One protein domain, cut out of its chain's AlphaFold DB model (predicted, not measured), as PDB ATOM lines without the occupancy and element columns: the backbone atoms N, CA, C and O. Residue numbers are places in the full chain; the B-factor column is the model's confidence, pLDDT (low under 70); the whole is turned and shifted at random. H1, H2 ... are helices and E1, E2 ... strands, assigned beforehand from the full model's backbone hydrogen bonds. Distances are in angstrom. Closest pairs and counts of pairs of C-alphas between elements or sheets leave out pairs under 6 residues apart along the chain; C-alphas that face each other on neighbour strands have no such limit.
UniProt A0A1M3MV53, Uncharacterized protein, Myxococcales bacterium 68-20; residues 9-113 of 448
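What this domain is: This is residues 9 to 113 of the 448 residues of an uncharacterized protein of Myxococcales bacterium 68-20 (UniProt A0A1M3MV53). A small three-stranded sheet, E1 E2 E3, forms one end of the body, with helices H1 and H2 brushing it at its margins, and the hairpin of E4 and E5 reaches away at the far end as an arm. The tip of that arm, residues 91 to 96, sticks out, while H2 lies near the middle and the chain comes back from the arm through H3 to H4. The 105 printed residues hold four named helices and five named strands in the order E1 H1 E2 E3 H2 E4 E5 H3 H4, a mixed class of helices and strands; both sheets, E1 - E2 - E3 and E4 - E5, are antiparallel. The whole is only just compact, close to loose, with a radius of gyration of the C-alphas of 15.4 A, and only just elongated, with spans of 51 by 33 by 27 A.

How they stand to each other: In the larger sheet the inner strand E2, residues 50 to 54, is antiparallel to edge strand E1, residues 16 to 21, at 155 degrees, with N 18 and O 53 2.8 A apart. E2 forms a hairpin with edge strand E3, residues 57 to 59, where N 54 and O 57 are 2.8 A apart. H1, residues 40 to 48, only grazes this sheet with residues 42 to 48. H2, residues 66 to 78, only grazes it with residues 72 to 76. H1 and H2 are close but not clearly touching, about perpendicular at 80 degrees; their closest C-alphas, of Val 42 and Arg 73, are 6.8 A apart. H2 touches H3, residues 102 to 105, with residues 74 to 78 alone; the closest C-alphas, of Lys 78 and Cys 103, are 4.9 A apart. E4, residues 87 to 90, and E5, residues 97 to 100, form an antiparallel hairpin, with N 98 and O 89 2.8 A apart. H4, residues 109 to 113, touches no helix and is not on the sheet of E1, E2 and E3. Every O i to N i+4 pair is within hydrogen-bond range in H1, H2 and H4; H3 is too short for such a pair.

Where its parts are: E1 begins at C-alpha 16 (-24.804, 50.476, -94.259) and is 17.0 A long; E2 measures 13.8 A. H2 is 18.3 A long and H1 12.5 A. E4 spans 10.2 A and E5 9.9 A. H4 ends at C-alpha 113 (-17.426, 57.533, -94.816).

The domain as a whole: The C-alphas of Arg 56 and Cys 94, 51.0 A apart, are the two farthest apart. The printed part has no cut. The link from E1 to H1, 18 residues, is long. Residues 24 to 27 have pLDDT under 70; the mean of the printed part is 91.4.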
ATOM      1  N   LEU A   9     -19.155  49.778 -95.211       95.38
ATOM      2  CA  LEU A   9     -19.517  50.412 -96.470       95.38
ATOM      3  C   LEU A   9     -20.951  50.919 -96.373       95.38
ATOM      4  O   LEU A   9     -21.808  50.275 -95.764       95.38
ATOM      5  N   THR A  10     -21.210  52.070 -96.963       96.50
ATOM      6  CA  THR A  10     -22.554  52.527 -97.306       96.50
ATOM      7  C   THR A  10     -22.783  52.137 -98.756       96.50
ATOM      8  O   THR A  10     -21.898  52.356 -99.566       96.50
ATOM      9  N   LEU A  11     -23.902  51.489 -99.067       95.75
ATOM     10  CA  LEU A  11     -24.240  51.031-100.418       95.75
ATOM     11  C   LEU A  11     -25.191  52.030-101.107       95.75
ATOM     12  O   LEU A  11     -25.827  52.808-100.387       95.75
ATOM     13  N   PRO A  12     -25.347  51.994-102.447       94.25
ATOM     14  CA  PRO A  12     -26.260  52.868-103.193       94.25
ATOM     15  C   PRO A  12     -27.695  52.890-102.653       94.25
ATOM     16  O   PRO A  12     -28.324  53.940-102.600       94.25
ATOM     17  N   SER A  13     -28.200  51.763-102.138       92.56
ATOM     18  CA  SER A  13     -29.515  51.694-101.478       92.56
ATOM     19  C   SER A  13     -29.628  52.494-100.166       92.56
ATOM     20  O   SER A  13     -30.659  52.448 -99.490       92.56
ATOM     21  N   GLY A  14     -28.551  53.149 -99.724       92.81
ATOM     22  CA  GLY A  14     -28.409  53.762 -98.403       92.81
ATOM     23  C   GLY A  14     -28.172  52.744 -97.282       92.81
ATOM     24  O   GLY A  14     -28.065  53.105 -96.105       92.81
ATOM     25  N   THR A  15     -28.090  51.447 -97.599       94.56
ATOM     26  CA  THR A  15     -27.827  50.416 -96.596       94.56
ATOM     27  C   THR A  15     -26.365  50.447 -96.163       94.56
ATOM     28  O   THR A  15     -25.457  50.241 -96.958       94.56
ATOM     29  N   ARG A  16     -26.134  50.618 -94.857       96.12
ATOM     30  CA  ARG A  16     -24.804  50.476 -94.259       96.12
ATOM     31  C   ARG A  16     -24.525  49.025 -93.866       96.12
ATOM     32  O   ARG A  16     -25.265  48.439 -93.067       96.12
ATOM     33  N   VAL A  17     -23.444  48.468 -94.400       96.50
ATOM     34  CA  VAL A  17     -23.011  47.079 -94.222       96.50
ATOM     35  C   VAL A  17     -21.600  46.993 -93.655       96.50
ATOM     36  O   VAL A  17     -20.776  47.881 -93.842       96.50
ATOM     37  N   THR A  18     -21.308  45.896 -92.972       95.19
ATOM     38  CA  THR A  18     -19.960  45.495 -92.572       95.19
ATOM     39  C   THR A  18     -19.534  44.326 -93.447       95.19
ATOM     40  O   THR A  18     -20.225  43.304 -93.470       95.19
ATOM     41  N   LEU A  19     -18.401  44.475 -94.135       92.50
ATOM     42  CA  LEU A  19     -17.736  43.381 -94.836       92.50
ATOM     43  C   LEU A  19     -16.669  42.794 -93.923       92.50
ATOM     44  O   LEU A  19     -15.903  43.507 -93.273       92.50
ATOM     45  N   SER A  20     -16.615  41.471 -93.865       90.12
ATOM     46  CA  SER A  20     -15.555  40.777 -93.148       90.12
ATOM     47  C   SER A  20     -15.142  39.513 -93.876       90.12
ATOM     48  O   SER A  20     -15.960  38.862 -94.526       90.12
ATOM     49  N   ARG A  21     -13.860  39.180 -93.742       88.38
ATOM     50  CA  ARG A  21     -13.255  37.974 -94.294       88.38
ATOM     51  C   ARG A  21     -12.894  37.017 -93.163       88.38
ATOM     52  O   ARG A  21     -12.406  37.447 -92.116       88.38
ATOM     53  N   THR A  22     -13.153  35.732 -93.367       81.56
ATOM     54  CA  THR A  22     -12.951  34.683 -92.360       81.56
ATOM     55  C   THR A  22     -11.481  34.278 -92.282       81.56
ATOM     56  O   THR A  22     -10.952  34.044 -91.193       81.56
ATOM     57  N   SER A  23     -10.795  34.224 -93.425       75.25
ATOM     58  CA  SER A  23      -9.377  33.899 -93.522       75.25
ATOM     59  C   SER A  23      -8.488  35.151 -93.462       75.25
ATOM     60  O   SER A  23      -8.762  36.182 -94.070       75.25
ATOM     61  N   SER A  24      -7.393  35.065 -92.698       63.94
ATOM     62  CA  SER A  24      -6.439  36.165 -92.480       63.94
ATOM     63  C   SER A  24      -5.184  36.094 -93.365       63.94
ATOM     64  O   SER A  24      -4.261  36.888 -93.190       63.94
ATOM     65  N   GLY A  25      -5.117  35.125 -94.286       62.31
ATOM     66  CA  GLY A  25      -3.975  34.922 -95.182       62.31
ATOM     67  C   GLY A  25      -4.029  35.791 -96.441       62.31
ATOM     68  O   GLY A  25      -5.095  36.277 -96.829       62.31
ATOM     69  N   ALA A  26      -2.881  35.943 -97.113       59.97
ATOM     70  CA  ALA A  26      -2.832  36.511 -98.460       59.97
ATOM     71  C   ALA A  26      -3.793  35.721 -99.362       59.97
ATOM     72  O   ALA A  26      -3.659  34.502 -99.487       59.97
ATOM     73  N   ALA A  27      -4.813  36.393 -99.898       63.38
ATOM     74  CA  ALA A  27      -5.721  35.769-100.847       63.38
ATOM     75  C   ALA A  27      -5.001  35.579-102.175       63.38
ATOM     76  O   ALA A  27      -4.229  36.433-102.600       63.38
ATOM     77  N   THR A  28      -5.273  34.457-102.828       75.38
ATOM     78  CA  THR A  28      -5.153  34.388-104.282       75.38
ATOM     79  C   THR A  28      -6.482  34.877-104.832       75.38
ATOM     80  O   THR A  28      -7.518  34.378-104.386       75.38
ATOM     81  N   ALA A  29      -6.446  35.862-105.727       82.44
ATOM     82  CA  ALA A  29      -7.644  36.369-106.378       82.44
ATOM     83  C   ALA A  29      -8.378  35.214-107.072       82.44
ATOM     84  O   ALA A  29      -7.752  34.400-107.762       82.44
ATOM     85  N   VAL A  30      -9.684  35.109-106.837       86.50
ATOM     86  CA  VAL A  30     -10.519  34.107-107.498       86.50
ATOM     87  C   VAL A  30     -10.795  34.587-108.917       86.50
ATOM     88  O   VAL A  30     -11.005  35.777-109.143       86.50
ATOM     89  N   ARG A  31     -10.751  33.651-109.861       85.38
ATOM     90  CA  ARG A  31     -11.115  33.859-111.261       85.38
ATOM     91  C   ARG A  31     -12.399  33.084-111.554       85.38
ATOM     92  O   ARG A  31     -12.584  32.038-110.923       85.38
ATOM     93  N   PRO A  32     -13.240  33.560-112.481       80.19
ATOM     94  CA  PRO A  32     -14.322  32.743-113.005       80.19
ATOM     95  C   PRO A  32     -13.746  31.492-113.682       80.19
ATOM     96  O   PRO A  32     -12.708  31.553-114.351       80.19
ATOM     97  N   ASP A  33     -14.404  30.352-113.483       81.06
ATOM     98  CA  ASP A  33     -14.119  29.141-114.250       81.06
ATOM     99  C   ASP A  33     -14.765  29.264-115.647       81.06
ATOM    100  O   ASP A  33     -15.827  29.862-115.816       81.06
ATOM    101  N   GLU A  34     -14.123  28.702-116.676       80.69
ATOM    102  CA  GLU A  34     -14.591  28.812-118.065       80.69
ATOM    103  C   GLU A  34     -16.010  28.229-118.230       80.69
ATOM    104  O   GLU A  34     -16.264  27.064-117.912       80.69
ATOM    105  N   GLY A  35     -16.934  29.045-118.747       81.56
ATOM    106  CA  GLY A  35     -18.336  28.672-118.963       81.56
ATOM    107  C   GLY A  35     -19.223  28.714-117.713       81.56
ATOM    108  O   GLY A  35     -20.395  28.336-117.798       81.56
ATOM    109  N   GLU A  36     -18.709  29.154-116.559       88.88
ATOM    110  CA  GLU A  36     -19.565  29.494-115.422       88.88
ATOM    111  C   GLU A  36     -20.326  30.809-115.662       88.88
ATOM    112  O   GLU A  36     -19.857  31.654-116.421       88.88
ATOM    113  N   PRO A  37     -21.508  30.996-115.041       91.12
ATOM    114  CA  PRO A  37     -22.239  32.257-115.116       91.12
ATOM    115  C   PRO A  37     -21.388  33.447-114.679       91.12
ATOM    116  O   PRO A  37     -20.589  33.327-113.749       91.12
ATOM    117  N   LEU A  38     -21.641  34.607-115.284       91.25
ATOM    118  CA  LEU A  38     -20.959  35.846-114.925       91.25
ATOM    119  C   LEU A  38     -21.049  36.117-113.407       91.25
ATOM    120  O   LEU A  38     -22.104  35.941-112.787       91.25
ATOM    121  N   PHE A  39     -19.924  36.524-112.816       93.88
ATOM    122  CA  PHE A  39     -19.738  36.812-111.387       93.88
ATOM    123  C   PHE A  39     -19.902  35.623-110.419       93.88
ATOM    124  O   PHE A  39     -20.042  35.829-109.201       93.88
ATOM    125  N   SER A  40     -19.885  34.374-110.902       93.44
ATOM    126  CA  SER A  40     -19.965  33.176-110.050       93.44
ATOM    127  C   SER A  40     -18.859  33.131-108.989       93.44
ATOM    128  O   SER A  40     -19.095  32.701-107.855       93.44
ATOM    129  N   GLU A  41     -17.671  33.639-109.314       93.44
ATOM    130  CA  GLU A  41     -16.513  33.724-108.437       93.44
ATOM    131  C   GLU A  41     -16.770  34.630-107.229       93.44
ATOM    132  O   GLU A  41     -16.382  34.298-106.102       93.44
ATOM    133  N   VAL A  42     -17.502  35.731-107.432       94.88
ATOM    134  CA  VAL A  42     -17.905  36.652-106.363       94.88
ATOM    135  C   VAL A  42     -18.897  35.969-105.428       94.88
ATOM    136  O   VAL A  42     -18.744  36.024-104.207       94.88
ATOM    137  N   LEU A  43     -19.898  35.278-105.978       95.19
ATOM    138  CA  LEU A  43     -20.888  34.548-105.179       95.19
ATOM    139  C   LEU A  43     -20.223  33.418-104.377       95.19
ATOM    140  O   LEU A  43     -20.433  33.290-103.170       95.19
ATOM    141  N   GLY A  44     -19.318  32.672-105.016       92.56
ATOM    142  CA  GLY A  44     -18.530  31.626-104.374       92.56
ATOM    143  C   GLY A  44     -17.641  32.137-103.234       92.56
ATOM    144  O   GLY A  44     -17.394  31.397-102.276       92.56
ATOM    145  N   LEU A  45     -17.186  33.396-103.280       93.00
ATOM    146  CA  LEU A  45     -16.477  34.034-102.164       93.00
ATOM    147  C   LEU A  45     -17.385  34.248-100.945       93.00
ATOM    148  O   LEU A  45     -16.943  33.998 -99.819       93.00
ATOM    149  N   PHE A  46     -18.639  34.660-101.141       93.50
ATOM    150  CA  PHE A  46     -19.611  34.844-100.051       93.50
ATOM    151  C   PHE A  46     -20.055  33.530 -99.401       93.50
ATOM    152  O   PHE A  46     -20.359  33.497 -98.203       93.50
ATOM    153  N   ASP A  47     -20.031  32.435-100.156       90.19
ATOM    154  CA  ASP A  47     -20.308  31.102 -99.617       90.19
ATOM    155  C   ASP A  47     -19.197  30.592 -98.689       90.19
ATOM    156  O   ASP A  47     -19.451  29.783 -97.790       90.19
ATOM    157  N   ARG A  48     -17.953  31.041 -98.900       88.75
ATOM    158  CA  ARG A  48     -16.762  30.401 -98.317       88.75
ATOM    159  C   ARG A  48     -16.006  31.271 -97.322       88.75
ATOM    160  O   ARG A  48     -15.574  30.755 -96.292       88.75
ATOM    161  N   ASP A  49     -15.784  32.546 -97.638       88.75
ATOM    162  CA  ASP A  49     -14.781  33.362 -96.939       88.75
ATOM    163  C   ASP A  49     -15.256  34.776 -96.589       88.75
ATOM    164  O   ASP A  49     -14.837  35.319 -95.566       88.75
ATOM    165  N   VAL A  50     -16.156  35.363 -97.374       92.12
ATOM    166  CA  VAL A  50     -16.655  36.726 -97.161       92.12
ATOM    167  C   VAL A  50     -18.037  36.690 -96.515       92.12
ATOM    168  O   VAL A  50     -18.877  35.856 -96.834       92.12
ATOM    169  N   SER A  51     -18.304  37.609 -95.588       92.88
ATOM    170  CA  SER A  51     -19.645  37.793 -95.035       92.88
ATOM    171  C   SER A  51     -20.062  39.256 -95.016       92.88
ATOM    172  O   SER A  51     -19.253  40.146 -94.738       92.88
ATOM    173  N   LEU A  52     -21.351  39.469 -95.292       95.12
ATOM    174  CA  LEU A  52     -22.004  40.767 -95.288       95.12
ATOM    175  C   LEU A  52     -22.963  40.869 -94.102       95.12
ATOM    176  O   LEU A  52     -23.814  40.001 -93.896       95.12
ATOM    177  N   MET A  53     -22.833  41.930 -93.311       95.38
ATOM    178  CA  MET A  53     -23.631  42.135 -92.102       95.38
ATOM    179  C   MET A  53     -24.303  43.508 -92.118       95.38
ATOM    180  O   MET A  53     -23.628  44.523 -92.243       95.38
ATOM    181  N   LYS A  54     -25.617  43.567 -91.887       95.12
ATOM    182  CA  LYS A  54     -26.343  44.803 -91.554       95.12
ATOM    183  C   LYS A  54     -26.522  44.868 -90.042       95.12
ATOM    184  O   LYS A  54     -27.421  44.249 -89.467       95.12
ATOM    185  N   GLY A  55     -25.608  45.564 -89.368       91.31
ATOM    186  CA  GLY A  55     -25.530  45.559 -87.907       91.31
ATOM    187  C   GLY A  55     -25.216  44.160 -87.363       91.31
ATOM    188  O   GLY A  55     -24.074  43.717 -87.411       91.31
ATOM    189  N   ARG A  56     -26.223  43.462 -86.821       90.94
ATOM    190  CA  ARG A  56     -26.083  42.084 -86.299       90.94
ATOM    191  C   ARG A  56     -26.710  41.013 -87.190       90.94
ATOM    192  O   ARG A  56     -26.624  39.834 -86.857       90.94
ATOM    193  N   THR A  57     -27.340  41.410 -88.288       94.94
ATOM    194  CA  THR A  57     -28.031  40.496 -89.196       94.94
ATOM    195  C   THR A  57     -27.121  40.171 -90.369       94.94
ATOM    196  O   THR A  57     -26.652  41.091 -91.038       94.94
ATOM    197  N   LYS A  58     -26.879  38.882 -90.624       94.69
ATOM    198  CA  LYS A  58     -26.197  38.440 -91.846       94.69
ATOM    199  C   LYS A  58     -27.124  38.677 -93.037       94.69
ATOM    200  O   LYS A  58     -28.281  38.265 -92.982       94.69
ATOM    201  N   LEU A  59     -26.620  39.350 -94.064       95.88
ATOM    202  CA  LEU A  59     -27.306  39.497 -95.342       95.88
ATOM    203  C   LEU A  59     -26.904  38.347 -96.268       95.88
ATOM    204  O   LEU A  59     -25.751  37.907 -96.245       95.88
ATOM    205  N   ASP A  60     -27.862  37.866 -97.054       95.56
ATOM    206  CA  ASP A  60     -27.585  37.002 -98.197       95.56
ATOM    207  C   ASP A  60     -27.214  37.895 -99.390       95.56
ATOM    208  O   ASP A  60     -27.953  38.826 -99.713       95.56
ATOM    209  N   VAL A  61     -26.064  37.634-100.022       96.56
ATOM    210  CA  VAL A  61     -25.609  38.384-101.203       96.56
ATOM    211  C   VAL A  61     -26.598  38.242-102.359       96.56
ATOM    212  O   VAL A  61     -26.799  39.186-103.115       96.56
ATOM    213  N   HIS A  62     -27.278  37.097-102.449       97.50
ATOM    214  CA  HIS A  62     -28.256  36.829-103.496       97.50
ATOM    215  C   HIS A  62     -29.496  37.731-103.409       97.50
ATOM    216  O   HIS A  62     -30.184  37.918-104.408       97.50
ATOM    217  N   ASP A  63     -29.783  38.305-102.241       97.19
ATOM    218  CA  ASP A  63     -30.952  39.163-102.042       97.19
ATOM    219  C   ASP A  63     -30.597  40.663-102.139       97.19
ATOM    220  O   ASP A  63     -31.449  41.519-101.892       97.19
ATOM    221  N   LEU A  64     -29.346  41.004-102.479       97.69
ATOM    222  CA  LEU A  64     -28.942  42.393-102.699       97.69
ATOM    223  C   LEU A  64     -29.501  42.932-104.019       97.69
ATOM    224  O   LEU A  64     -29.490  42.199-105.012       97.69
ATOM    225  N   PRO A  65     -29.913  44.212-104.067       96.88
ATOM    226  CA  PRO A  65     -30.088  44.932-105.325       96.88
ATOM    227  C   PRO A  65     -28.803  44.904-106.162       96.88
ATOM    228  O   PRO A  65     -27.707  44.940-105.598       96.88
ATOM    229  N   LEU A  66     -28.928  44.897-107.490       97.00
ATOM    230  CA  LEU A  66     -27.765  44.861-108.387       97.00
ATOM    231  C   LEU A  66     -26.767  45.998-108.129       97.00
ATOM    232  O   LEU A  66     -25.587  45.728-107.925       97.00
ATOM    233  N   ALA A  67     -27.236  47.242-107.993       95.56
ATOM    234  CA  ALA A  67     -26.359  48.383-107.704       95.56
ATOM    235  C   ALA A  67     -25.525  48.201-106.420       95.56
ATOM    236  O   ALA A  67     -24.329  48.489-106.388       95.56
ATOM    237  N   ASP A  68     -26.132  47.647-105.368       97.25
ATOM    238  CA  ASP A  68     -25.441  47.316-104.118       97.25
ATOM    239  C   ASP A  68     -24.404  46.202-104.320       97.25
ATOM    240  O   ASP A  68     -23.300  46.265-103.771       97.25
ATOM    241  N   PHE A  69     -24.750  45.182-105.107       97.69
ATOM    242  CA  PHE A  69     -23.856  44.080-105.438       97.69
ATOM    243  C   PHE A  69     -22.630  44.544-106.236       97.69
ATOM    244  O   PHE A  69     -21.515  44.148-105.892       97.69
ATOM    245  N   HIS A  70     -22.796  45.416-107.235       97.38
ATOM    246  CA  HIS A  70     -21.685  45.909-108.058       97.38
ATOM    247  C   HIS A  70     -20.664  46.704-107.247       97.38
ATOM    248  O   HIS A  70     -19.462  46.486-107.400       97.38
ATOM    249  N   VAL A  71     -21.117  47.533-106.300       96.94
ATOM    250  CA  VAL A  71     -20.215  48.221-105.362       96.94
ATOM    251  C   VAL A  71     -19.456  47.215-104.504       96.94
ATOM    252  O   VAL A  71     -18.235  47.284-104.380       96.94
ATOM    253  N   VAL A  72     -20.147  46.226-103.937       96.88
ATOM    254  CA  VAL A  72     -19.497  45.178-103.141       96.88
ATOM    255  C   VAL A  72     -18.451  44.416-103.966       96.88
ATOM    256  O   VAL A  72     -17.338  44.208-103.478       96.88
ATOM    257  N   ARG A  73     -18.764  44.051-105.215       96.62
ATOM    258  CA  ARG A  73     -17.821  43.418-106.152       96.62
ATOM    259  C   ARG A  73     -16.599  44.305-106.403       96.62
ATOM    260  O   ARG A  73     -15.479  43.803-106.310       96.62
ATOM    261  N   ALA A  74     -16.785  45.603-106.634       96.75
ATOM    262  CA  ALA A  74     -15.693  46.556-106.839       96.75
ATOM    263  C   ALA A  74     -14.709  46.568-105.657       96.75
ATOM    264  O   ALA A  74     -13.496  46.459-105.831       96.75
ATOM    265  N   PHE A  75     -15.224  46.583-104.424       96.19
ATOM    266  CA  PHE A  75     -14.395  46.542-103.215       96.19
ATOM    267  C   PHE A  75     -13.663  45.210-103.012       96.19
ATOM    268  O   PHE A  75     -12.527  45.200-102.529       96.19
ATOM    269  N   LEU A  76     -14.287  44.082-103.365       95.00
ATOM    270  CA  LEU A  76     -13.622  42.773-103.338       95.00
ATOM    271  C   LEU A  76     -12.499  42.693-104.380       95.00
ATOM    272  O   LEU A  76     -11.435  42.145-104.084       95.00
ATOM    273  N   THR A  77     -12.717  43.285-105.552       94.88
ATOM    274  CA  THR A  77     -11.741  43.384-106.646       94.88
ATOM    275  C   THR A  77     -10.559  44.260-106.241       94.88
ATOM    276  O   THR A  77      -9.422  43.796-106.231       94.88
ATOM    277  N   LYS A  78     -10.821  45.470-105.728       94.44
ATOM    278  CA  LYS A  78      -9.796  46.373-105.181       94.44
ATOM    279  C   LYS A  78      -8.965  45.733-104.062       94.44
ATOM    280  O   LYS A  78      -7.771  45.991-103.935       94.44
ATOM    281  N   ALA A  79      -9.580  44.887-103.233       92.06
ATOM    282  CA  ALA A  79      -8.887  44.137-102.181       92.06
ATOM    283  C   ALA A  79      -8.090  42.919-102.686       92.06
ATOM    284  O   ALA A  79      -7.494  42.209-101.869       92.06
ATOM    285  N   GLY A  80      -8.086  42.656-103.996       91.81
ATOM    286  CA  GLY A  80      -7.401  41.527-104.623       91.81
ATOM    287  C   GLY A  80      -8.030  40.169-104.307       91.81
ATOM    288  O   GLY A  80      -7.335  39.152-104.317       91.81
ATOM    289  N   LEU A  81      -9.319  40.135-103.949       92.38
ATOM    290  CA  LEU A  81     -10.058  38.888-103.707       92.38
ATOM    291  C   LEU A  81     -10.705  38.347-104.979       92.38
ATOM    292  O   LEU A  81     -10.815  37.132-105.128       92.38
ATOM    293  N   VAL A  82     -11.106  39.244-105.874       93.25
ATOM    294  CA  VAL A  82     -11.613  38.948-107.217       93.25
ATOM    295  C   VAL A  82     -10.561  39.428-108.206       93.25
ATOM    296  O   VAL A  82      -9.945  40.472-107.990       93.25
ATOM    297  N   HIS A  83     -10.289  38.621-109.225       91.62
ATOM    298  CA  HIS A  83      -9.325  38.959-110.265       91.62
ATOM    299  C   HIS A  83      -9.929  39.982-111.232       91.62
ATOM    300  O   HIS A  83     -11.066  39.820-111.656       91.62
ATOM    301  N   GLU A  84      -9.150  40.999-111.590       91.19
ATOM    302  CA  GLU A  84      -9.450  41.949-112.663       91.19
ATOM    303  C   GLU A  84      -8.274  41.924-113.634       91.19
ATOM    304  O   GLU A  84      -7.108  41.956-113.216       91.19
ATOM    305  N   ASP A  85      -8.576  41.790-114.922       87.94
ATOM    306  CA  ASP A  85      -7.555  41.841-115.958       87.94
ATOM    307  C   ASP A  85      -7.008  43.264-116.112       87.94
ATOM    308  O   ASP A  85      -7.674  44.259-115.834       87.94
ATOM    309  N   GLU A  86      -5.743  43.340-116.511       91.81
ATOM    310  CA  GLU A  86      -5.138  44.596-116.940       91.81
ATOM    311  C   GLU A  86      -5.765  44.997-118.278       91.81
ATOM    312  O   GLU A  86      -5.898  44.150-119.167       91.81
ATOM    313  N   VAL A  87      -6.150  46.266-118.421       91.44
ATOM    314  CA  VAL A  87      -6.754  46.776-119.655       91.44
ATOM    315  C   VAL A  87      -5.916  47.878-120.283       91.44
ATOM    316  O   VAL A  87      -5.281  48.684-119.599       91.44
ATOM    317  N   GLU A  88      -5.926  47.876-121.610       93.31
ATOM    318  CA  GLU A  88      -5.271  48.844-122.477       93.31
ATOM    319  C   GLU A  88      -6.323  49.844-122.971       93.31
ATOM    320  O   GLU A  88      -7.326  49.444-123.560       93.31
ATOM    321  N   ILE A  89      -6.104  51.134-122.721       91.31
ATOM    322  CA  ILE A  89      -6.964  52.227-123.196       91.31
ATOM    323  C   ILE A  89      -6.109  53.313-123.842       91.31
ATOM    324  O   ILE A  89      -4.966  53.531-123.438       91.31
ATOM    325  N   ASP A  90      -6.669  54.049-124.792       93.12
ATOM    326  CA  ASP A  90      -5.995  55.203-125.381       93.12
ATOM    327  C   ASP A  90      -6.341  56.481-124.615       93.12
ATOM    328  O   ASP A  90      -7.494  56.732-124.263       93.12
ATOM    329  N   CYS A  91      -5.338  57.323-124.362       93.06
ATOM    330  CA  CYS A  91      -5.579  58.633-123.774       93.06
ATOM    331  C   CYS A  91      -6.400  59.505-124.732       93.06
ATOM    332  O   CYS A  91      -5.915  59.831-125.817       93.06
ATOM    333  N   HIS A  92      -7.571  59.973-124.293       89.56
ATOM    334  CA  HIS A  92      -8.489  60.754-125.139       89.56
ATOM    335  C   HIS A  92      -7.886  62.064-125.669       89.56
ATOM    336  O   HIS A  92      -8.285  62.548-126.723       89.56
ATOM    337  N   ASN A  93      -6.885  62.619-124.976       92.25
ATOM    338  CA  ASN A  93      -6.262  63.887-125.350       92.25
ATOM    339  C   ASN A  93      -5.075  63.738-126.318       92.25
ATOM    340  O   ASN A  93      -4.827  64.606-127.146       92.25
ATOM    341  N   CYS A  94      -4.277  62.669-126.202       92.69
ATOM    342  CA  CYS A  94      -3.015  62.554-126.955       92.69
ATOM    343  C   CYS A  94      -2.770  61.201-127.634       92.69
ATOM    344  O   CYS A  94      -1.718  61.022-128.253       92.69
ATOM    345  N   GLY A  95      -3.694  60.249-127.484       92.62
ATOM    346  CA  GLY A  95      -3.605  58.899-128.045       92.62
ATOM    347  C   GLY A  95      -2.488  58.033-127.453       92.62
ATOM    348  O   GLY A  95      -2.092  57.045-128.058       92.62
ATOM    349  N   GLU A  96      -1.905  58.422-126.316       95.88
ATOM    350  CA  GLU A  96      -0.920  57.585-125.629       95.88
ATOM    351  C   GLU A  96      -1.616  56.383-124.991       95.88
ATOM    352  O   GLU A  96      -2.592  56.566-124.263       95.88
ATOM    353  N   LEU A  97      -1.072  55.186-125.207       95.81
ATOM    354  CA  LEU A  97      -1.588  53.968-124.600       95.81
ATOM    355  C   LEU A  97      -1.373  53.985-123.079       95.81
ATOM    356  O   LEU A  97      -0.253  54.168-122.589       95.81
ATOM    357  N   LEU A  98      -2.447  53.759-122.333       92.81
ATOM    358  CA  LEU A  98      -2.471  53.628-120.884       92.81
ATOM    359  C   LEU A  98      -2.815  52.184-120.524       92.81
ATOM    360  O   LEU A  98      -3.719  51.582-121.096       92.81
ATOM    361  N   VAL A  99      -2.090  51.645-119.550       94.25
ATOM    362  CA  VAL A  99      -2.255  50.275-119.064       94.25
ATOM    363  C   VAL A  99      -2.678  50.348-117.603       94.25
ATOM    364  O   VAL A  99      -1.966  50.953-116.793       94.25
ATOM    365  N   VAL A 100      -3.861  49.820-117.279       92.38
ATOM    366  CA  VAL A 100      -4.531  50.104-116.001       92.38
ATOM    367  C   VAL A 100      -5.197  48.869-115.390       92.38
ATOM    368  O   VAL A 100      -5.690  47.992-116.094       92.38
ATOM    369  N   HIS A 101      -5.256  48.848-114.057       92.19
ATOM    370  CA  HIS A 101      -6.138  47.984-113.267       92.19
ATOM    371  C   HIS A 101      -7.215  48.866-112.614       92.19
ATOM    372  O   HIS A 101      -6.933  49.505-111.590       92.19
ATOM    373  N   PRO A 102      -8.417  48.988-113.202       93.50
ATOM    374  CA  PRO A 102      -9.361  50.039-112.830       93.50
ATOM    375  C   PRO A 102      -9.747  50.069-111.346       93.50
ATOM    376  O   PRO A 102      -9.712  51.128-110.711       93.50
ATOM    377  N   CYS A 103     -10.019  48.917-110.730       95.31
ATOM    378  CA  CYS A 103     -10.391  48.859-109.316       95.31
ATOM    379  C   CYS A 103      -9.244  49.245-108.365       95.31
ATOM    380  O   CYS A 103      -9.505  49.710-107.246       95.31
ATOM    381  N   GLU A 104      -7.975  49.122-108.772       93.56
ATOM    382  CA  GLU A 104      -6.846  49.608-107.963       93.56
ATOM    383  C   GLU A 104      -6.907  51.130-107.767       93.56
ATOM    384  O   GLU A 104      -6.603  51.614-106.670       93.56
ATOM    385  N   GLY A 105      -7.385  51.861-108.780       91.56
ATOM    386  CA  GLY A 105      -7.564  53.316-108.773       91.56
ATOM    387  C   GLY A 105      -8.895  53.811-108.197       91.56
ATOM    388  O   GLY A 105      -9.003  54.991-107.894       91.56
ATOM    389  N   LEU A 106      -9.888  52.932-107.995       95.25
ATOM    390  CA  LEU A 106     -11.224  53.312-107.507       95.25
ATOM    391  C   LEU A 106     -11.170  54.125-106.203       95.25
ATOM    392  O   LEU A 106     -10.593  53.664-105.208       95.25
ATOM    393  N   GLU A 107     -11.834  55.278-106.177       94.69
ATOM    394  CA  GLU A 107     -11.936  56.111-104.981       94.69
ATOM    395  C   GLU A 107     -12.968  55.550-103.991       94.69
ATOM    396  O   GLU A 107     -14.150  55.387-104.294       94.69
ATOM    397  N   THR A 108     -12.516  55.215-102.777       94.25
ATOM    398  CA  THR A 108     -13.349  54.494-101.794       94.25
ATOM    399  C   THR A 108     -13.943  55.371-100.700       94.25
ATOM    400  O   THR A 108     -14.891  54.948-100.031       94.25
ATOM    401  N   GLY A 109     -13.417  56.587-100.529       94.38
ATOM    402  CA  GLY A 109     -13.789  57.519 -99.463       94.38
ATOM    403  C   GLY A 109     -15.300  57.685 -99.275       94.38
ATOM    404  O   GLY A 109     -15.784  57.427 -98.167       94.38
ATOM    405  N   PRO A 110     -16.078  58.014-100.328       95.12
ATOM    406  CA  PRO A 110     -17.503  58.309-100.179       95.12
ATOM    407  C   PRO A 110     -18.309  57.112 -99.657       95.12
ATOM    408  O   PRO A 110     -19.171  57.258 -98.785       95.12
ATOM    409  N   TRP A 111     -17.975  55.904-100.117       95.81
ATOM    410  CA  TRP A 111     -18.607  54.656 -99.686       95.81
ATOM    411  C   TRP A 111     -18.295  54.329 -98.218       95.81
ATOM    412  O   TRP A 111     -19.183  53.932 -97.454       95.81
ATOM    413  N   GLU A 112     -17.038  54.496 -97.799       95.19
ATOM    414  CA  GLU A 112     -16.568  54.165 -96.446       95.19
ATOM    415  C   GLU A 112     -17.080  55.154 -95.387       95.19
ATOM    416  O   GLU A 112     -17.543  54.755 -94.305       95.19
ATOM    417  N   ASP A 113     -17.041  56.447 -95.715       94.81
ATOM    418  CA  ASP A 113     -17.426  57.533 -94.816       94.81
ATOM    419  C   ASP A 113     -18.949  57.761 -94.789       94.81
ATOM    420  O   ASP A 113     -19.480  58.304 -93.814       94.81
TER     421      ASP A 113